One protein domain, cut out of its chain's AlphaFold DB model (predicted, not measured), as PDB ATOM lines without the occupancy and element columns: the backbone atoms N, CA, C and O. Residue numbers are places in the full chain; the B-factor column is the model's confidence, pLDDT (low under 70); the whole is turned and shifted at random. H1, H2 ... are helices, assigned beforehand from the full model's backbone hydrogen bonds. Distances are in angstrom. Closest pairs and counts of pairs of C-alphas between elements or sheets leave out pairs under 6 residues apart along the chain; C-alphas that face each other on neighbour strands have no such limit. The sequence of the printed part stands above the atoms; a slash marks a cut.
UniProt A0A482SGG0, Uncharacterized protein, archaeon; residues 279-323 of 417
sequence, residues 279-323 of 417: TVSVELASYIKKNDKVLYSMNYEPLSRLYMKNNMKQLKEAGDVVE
ATOM      1  N   THR A 279      -5.801 -25.546  40.038       97.19
ATOM      2  CA  THR A 279      -5.003 -24.432  39.492       97.19
ATOM      3  C   THR A 279      -3.504 -24.673  39.606       97.19
ATOM      4  O   THR A 279      -3.009 -25.181  40.612       97.19
ATOM      5  N   VAL A 280      -2.762 -24.269  38.577       97.31
ATOM      6  CA  VAL A 280      -1.301 -24.383  38.528       97.31
ATOM      7  C   VAL A 280      -0.673 -23.562  39.657       97.31
ATOM      8  O   VAL A 280      -0.948 -22.368  39.800       97.31
ATOM      9  N   SER A 281       0.198 -24.186  40.451       95.31
ATOM     10  CA  SER A 281       0.980 -23.499  41.483       95.31
ATOM     11  C   SER A 281       2.146 -22.707  40.883       95.31
ATOM     12  O   SER A 281       2.562 -22.934  39.746       95.31
ATOM     13  N   VAL A 282       2.725 -21.790  41.661       95.12
ATOM     14  CA  VAL A 282       3.932 -21.043  41.252       95.12
ATOM     15  C   VAL A 282       5.099 -21.996  40.975       95.12
ATOM     16  O   VAL A 282       5.846 -21.827  40.005       95.12
ATOM     17  N   GLU A 283       5.238 -23.030  41.801       93.88
ATOM     18  CA  GLU A 283       6.266 -24.051  41.649       93.88
ATOM     19  C   GLU A 283       6.045 -24.880  40.380       93.88
ATOM     20  O   GLU A 283       6.975 -25.028  39.584       93.88
ATOM     21  N   LEU A 284       4.819 -25.351  40.128       95.62
ATOM     22  CA  LEU A 284       4.518 -26.112  38.918       95.62
ATOM     23  C   LEU A 284       4.689 -25.262  37.654       95.62
ATOM     24  O   LEU A 284       5.278 -25.741  36.691       95.62
ATOM     25  N   ALA A 285       4.270 -23.993  37.657       97.06
ATOM     26  CA  ALA A 285       4.510 -23.079  36.536       97.06
ATOM     27  C   ALA A 285       6.011 -22.947  36.215       97.06
ATOM     28  O   ALA A 285       6.411 -22.897  35.050       97.06
ATOM     29  N   SER A 286       6.863 -22.953  37.246       96.19
ATOM     30  CA  SER A 286       8.319 -22.945  37.073       96.19
ATOM     31  C   SER A 286       8.829 -24.238  36.428       96.19
ATOM     32  O   SER A 286       9.710 -24.176  35.570       96.19
ATOM     33  N   TYR A 287       8.272 -25.400  36.788       95.19
ATOM     34  CA  TYR A 287       8.582 -26.677  36.129       95.19
ATOM     35  C   TYR A 287       8.082 -26.730  34.683       95.19
ATOM     36  O   TYR A 287       8.841 -27.143  33.808       95.19
ATOM     37  N   ILE A 288       6.864 -26.258  34.410       96.75
ATOM     38  CA  ILE A 288       6.299 -26.156  33.056       96.75
ATOM     39  C   ILE A 288       7.227 -25.315  32.171       96.75
ATOM     40  O   ILE A 288       7.613 -25.750  31.090       96.75
ATOM     41  N   LYS A 289       7.660 -24.144  32.656       96.69
ATOM     42  CA  LYS A 289       8.576 -23.260  31.921       96.69
ATOM     43  C   LYS A 289       9.951 -23.887  31.684       96.69
ATOM     44  O   LYS A 289      10.518 -23.704  30.614       96.69
ATOM     45  N   LYS A 290      10.501 -24.616  32.660       95.62
ATOM     46  CA  LYS A 290      11.789 -25.321  32.505       95.62
ATOM     47  C   LYS A 290      11.730 -26.447  31.468       95.62
ATOM     48  O   LYS A 290      12.759 -26.770  30.888       95.62
ATOM     49  N   ASN A 291      10.548 -27.021  31.248       93.19
ATOM     50  CA  ASN A 291      10.309 -28.118  30.309       93.19
ATOM     51  C   ASN A 291       9.600 -27.650  29.025       93.19
ATOM     52  O   ASN A 291       8.958 -28.446  28.339       93.19
ATOM     53  N   ASP A 292       9.721 -26.367  28.676       94.88
ATOM     54  CA  ASP A 292       9.062 -25.766  27.516       94.88
ATOM     55  C   ASP A 292       9.367 -26.511  26.210       94.88
ATOM     56  O   ASP A 292       8.452 -26.829  25.455       94.88
ATOM     57  N   LYS A 293      10.630 -26.874  25.972       93.56
ATOM     58  CA  LYS A 293      11.059 -27.621  24.782       93.56
ATOM     59  C   LYS A 293      10.329 -28.952  24.641       93.56
ATOM     60  O   LYS A 293       9.927 -29.296  23.534       93.56
ATOM     61  N   VAL A 294      10.133 -29.680  25.743       91.00
ATOM     62  CA  VAL A 294       9.411 -30.962  25.740       91.00
ATOM     63  C   VAL A 294       7.950 -30.726  25.368       91.00
ATOM     64  O   VAL A 294       7.434 -31.384  24.467       91.00
ATOM     65  N   LEU A 295       7.309 -29.732  25.984       93.88
ATOM     66  CA  LEU A 295       5.903 -29.412  25.734       93.88
ATOM     67  C   LEU A 295       5.666 -28.918  24.297       93.88
ATOM     68  O   LEU A 295       4.748 -29.398  23.636       93.88
ATOM     69  N   TYR A 296       6.523 -28.034  23.777       94.31
ATOM     70  CA  TYR A 296       6.431 -27.533  22.400       94.31
ATOM     71  C   TYR A 296       6.845 -28.565  21.342       94.31
ATOM     72  O   TYR A 296       6.417 -28.445  20.196       94.31
ATOM     73  N   SER A 297       7.645 -29.581  21.693       91.12
ATOM     74  CA  SER A 297       8.008 -30.656  20.754       91.12
ATOM     75  C   SER A 297       6.816 -31.523  20.347       91.12
ATOM     76  O   SER A 297       6.872 -32.178  19.311       91.12
ATOM     77  N   MET A 298       5.753 -31.545  21.162       86.62
ATOM     78  CA  MET A 298       4.573 -32.399  20.988       86.62
ATOM     79  C   MET A 298       4.865 -33.912  20.992       86.62
ATOM     80  O   MET A 298       3.970 -34.710  20.713       86.62
ATOM     81  N   ASN A 299       6.072 -34.335  21.389       86.00
ATOM     82  CA  ASN A 299       6.431 -35.754  21.529       86.00
ATOM     83  C   ASN A 299       5.553 -36.488  22.565       86.00
ATOM     84  O   ASN A 299       5.338 -37.704  22.459       86.00
ATOM     85  N   TYR A 300       5.013 -35.725  23.522       88.50
ATOM     86  CA  TYR A 300       4.079 -36.148  24.565       88.50
ATOM     87  C   TYR A 300       2.811 -35.296  24.517       88.50
ATOM     88  O   TYR A 300       2.495 -34.555  25.443       88.50
ATOM     89  N   GLU A 301       2.079 -35.386  23.411       91.62
ATOM     90  CA  GLU A 301       0.886 -34.575  23.158       91.62
ATOM     91  C   GLU A 301      -0.151 -34.559  24.312       91.62
ATOM     92  O   GLU A 301      -0.629 -33.465  24.632       91.62
ATOM     93  N   PRO A 302      -0.434 -35.669  25.034       91.56
ATOM     94  CA  PRO A 302      -1.298 -35.622  26.215       91.56
ATOM     95  C   PRO A 302      -0.797 -34.665  27.305       91.56
ATOM     96  O   PRO A 302      -1.596 -33.941  27.896       91.56
ATOM     97  N   LEU A 303       0.518 -34.610  27.530       92.12
ATOM     98  CA  LEU A 303       1.152 -33.701  28.486       92.12
ATOM     99  C   LEU A 303       1.073 -32.245  28.002       92.12
ATOM    100  O   LEU A 303       0.736 -31.345  28.772       92.12
ATOM    101  N   SER A 304       1.319 -32.015  26.709       94.56
ATOM    102  CA  SER A 304       1.196 -30.693  26.085       94.56
ATOM    103  C   SER A 304      -0.228 -30.140  26.202       94.56
ATOM    104  O   SER A 304      -0.403 -28.978  26.566       94.56
ATOM    105  N   ARG A 305      -1.266 -30.966  26.000       93.44
ATOM    106  CA  ARG A 305      -2.669 -30.551  26.206       93.44
ATOM    107  C   ARG A 305      -2.966 -30.117  27.640       93.44
ATOM    108  O   ARG A 305      -3.778 -29.215  27.837       93.44
ATOM    109  N   LEU A 306      -2.325 -30.739  28.630       94.25
ATOM    110  CA  LEU A 306      -2.524 -30.391  30.038       94.25
ATOM    111  C   LEU A 306      -1.876 -29.058  30.406       94.25
ATOM    112  O   LEU A 306      -2.462 -28.298  31.172       94.25
ATOM    113  N   TYR A 307      -0.693 -28.758  29.864       96.31
ATOM    114  CA  TYR A 307       0.128 -27.629  30.324       96.31
ATOM    115  C   TYR A 307       0.314 -26.505  29.312       96.31
ATOM    116  O   TYR A 307       1.042 -25.550  29.584       96.31
ATOM    117  N   MET A 308      -0.387 -26.559  28.183       96.38
ATOM    118  CA  MET A 308      -0.446 -25.469  27.218       96.38
ATOM    119  C   MET A 308      -1.867 -24.899  27.115       96.38
ATOM    120  O   MET A 308      -2.865 -25.576  27.347       96.38
ATOM    121  N   LYS A 309      -1.962 -23.614  26.778       94.81
ATOM    122  CA  LYS A 309      -3.201 -22.852  26.577       94.81
ATOM    123  C   LYS A 309      -3.204 -22.179  25.204       94.81
ATOM    124  O   LYS A 309      -2.217 -22.225  24.465       94.81
ATOM    125  N   ASN A 310      -4.333 -21.561  24.854       92.69
ATOM    126  CA  ASN A 310      -4.505 -20.800  23.611       92.69
ATOM    127  C   ASN A 310      -4.166 -21.624  22.356       92.69
ATOM    128  O   ASN A 310      -3.350 -21.211  21.534       92.69
ATOM    129  N   ASN A 311      -4.794 -22.800  22.227       90.38
ATOM    130  CA  ASN A 311      -4.561 -23.772  21.149       90.38
ATOM    131  C   ASN A 311      -3.091 -24.213  21.050       90.38
ATOM    132  O   ASN A 311      -2.505 -24.183  19.971       90.38
ATOM    133  N   MET A 312      -2.500 -24.594  22.190       91.31
ATOM    134  CA  MET A 312      -1.114 -25.075  22.301       91.31
ATOM    135  C   MET A 312      -0.059 -24.046  21.858       91.31
ATOM    136  O   MET A 312       1.014 -24.406  21.385       91.31
ATOM    137  N   LYS A 313      -0.346 -22.746  22.004       93.25
ATOM    138  CA  LYS A 313       0.589 -21.666  21.628       93.25
ATOM    139  C   LYS A 313       1.345 -21.067  22.804       93.25
ATOM    140  O   LYS A 313       2.319 -20.352  22.596       93.25
ATOM    141  N   GLN A 314       0.861 -21.284  24.021       96.50
ATOM    142  CA  GLN A 314       1.423 -20.698  25.232       96.50
ATOM    143  C   GLN A 314       1.437 -21.736  26.342       96.50
ATOM    144  O   GLN A 314       0.557 -22.589  26.395       96.50
ATOM    145  N   LEU A 315       2.404 -21.644  27.246       97.75
ATOM    146  CA  LEU A 315       2.434 -22.464  28.451       97.75
ATOM    147  C   LEU A 315       1.414 -21.947  29.470       97.75
ATOM    148  O   LEU A 315       1.130 -20.748  29.514       97.75
ATOM    149  N   LYS A 316       0.874 -22.846  30.293       97.94
ATOM    150  CA  LYS A 316       0.106 -22.458  31.474       97.94
ATOM    151  C   LYS A 316       1.025 -21.830  32.523       97.94
ATOM    152  O   LYS A 316       2.170 -22.240  32.708       97.94
ATOM    153  N   GLU A 317       0.493 -20.841  33.215       97.94
ATOM    154  CA  GLU A 317       1.135 -20.056  34.260       97.94
ATOM    155  C   GLU A 317       0.425 -20.290  35.594       97.94
ATOM    156  O   GLU A 317      -0.636 -20.913  35.653       97.94
ATOM    157  N   ALA A 318       1.007 -19.788  36.683       97.62
ATOM    158  CA  ALA A 318       0.395 -19.901  37.998       97.62
ATOM    159  C   ALA A 318      -1.022 -19.296  38.001       97.62
ATOM    160  O   ALA A 318      -1.236 -18.198  37.491       97.62
ATOM    161  N   GLY A 319      -1.980 -20.014  38.584       97.19
ATOM    162  CA  GLY A 319      -3.394 -19.638  38.605       97.19
ATOM    163  C   GLY A 319      -4.212 -20.131  37.407       97.19
ATOM    164  O   GLY A 319      -5.438 -20.168  37.511       97.19
ATOM    165  N   ASP A 320      -3.582 -20.574  36.313       98.12
ATOM    166  CA  ASP A 320      -4.318 -21.202  35.214       98.12
ATOM    167  C   ASP A 320      -4.963 -22.514  35.668       98.12
ATOM    168  O   ASP A 320      -4.403 -23.273  36.459       98.12
ATOM    169  N   VAL A 321      -6.142 -22.806  35.127       97.00
ATOM    170  CA  VAL A 321      -6.907 -24.014  35.452       97.00
ATOM    171  C   VAL A 321      -6.365 -25.225  34.693       97.00
ATOM    172  O   VAL A 321      -6.132 -25.135  33.488       97.00
ATOM    173  N   VAL A 322      -6.239 -26.368  35.364       97.12
ATOM    174  CA  VAL A 322      -5.969 -27.688  34.775       97.12
ATOM    175  C   VAL A 322      -7.134 -28.624  35.085       97.12
ATOM    176  O   VAL A 322      -7.687 -28.608  36.186       97.12
ATOM    177  N   GLU A 323      -7.504 -29.441  34.102       96.12
ATOM    178  CA  GLU A 323      -8.558 -30.449  34.207       96.12
ATOM    179  C   GLU A 323      -7.993 -31.794  33.742       96.12
ATOM    180  O   GLU A 323      -7.440 -31.899  32.647       96.12
TER     181      GLU A 323
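Overview. This is residues 279 to 323 of the 417 residues of an uncharacterized protein of archaeon (UniProt A0A482SGG0). Two helices, H1 and H2, follow each other end to end with a corner between them and make one long side of this small domain; H3 folds back beside H2 as a helical hairpin. From the end of H3 the long unnamed stretch of residues 308 to 323 first makes a small loop, tied by a short pairing at its base, and then runs back past H1 toward the first printed residues, which brings the two ends of the printed part near each other. The printed part has 45 residues with three named helices, in the order H1, H2, H3, and no named strand; the class is all helix, though under half of the residues, 22 of 45, are in named elements. The whole is compact, with a radius of gyration of the C-alphas of 9.4 A, and its rounded outline spans 24 by 19 by 15 A.

Along the chain. The longest helix is H1, residues 282 to 290, 9 residues, which measures 12.5 A from first to last C-alpha. It begins at C-alpha 282, at (3.932, -21.043, 41.252), and ends at C-alpha 290, at (11.789, -25.321, 32.505). After the single residue Asn 291 comes H2, residues 292 to 297, 8.4 A long, which ends at C-alpha 297, at (8.008, -30.656, 20.754). Between the first C-alpha of H1 and the last of H2 the z value has fallen from 41.252 to 20.754. H3, residues 301 to 307, is 10.0 A long. It runs from C-alpha 301, at (0.886, -34.575, 23.158), to C-alpha 307, at (0.128, -27.629, 30.324), with z rising again. Residues 279 to 281 come before H1, and residues 308 to 323, 16 residues with no named element, follow H3.

Arrangement. H1 touches no helix, but it is near H3. H1 and H3 are close but not clearly touching, with 1 pair of C-alphas within 8 A. Their closest C-alphas are those of Ile 288 and Tyr 307, 6.9 A apart. The lines of H1 and H3 stand at a steep tilt of 40 degrees, and the two run opposite ways. H1 and H2 meet only through their link, which is tight, with 1 residue. H2 and H3 touch, with 5 pairs of C-alphas within 8 A; the closest C-alphas are those of Leu 295 and Ser 304, 4.9 A apart. They run opposite ways at a shallow tilt of 32 degrees, only just short of steep, and with the tight link of 3 residues between them they form a helical hairpin. The centres of H2 and H3 are 9.7 A apart, those of H1 and H3 14.1 A. Beyond H3, residues 308 to 309 pair with residues 314 to 315, antiparallel, in stretches too short to be named as strands. In H1, H2 and H3 every O i to N i+4 pair is within hydrogen-bond range.

Size, cuts and confidence. The two C-alphas farthest apart are those of Asn 299 and Gly 319, at 25.5 A. The first and last printed C-alphas, those of Thr 279 and Glu 323, are 8.8 A apart; C-alpha 323 is at (-8.558, -30.449, 34.207). In residues 308 to 323 the C-alphas lie 4 to 12 A from the mean of the C-alphas. The printed part has no cut, and both links between helices are tight. The mean pLDDT of the printed part is 94.5, and no printed residue of this predicted model is under 70.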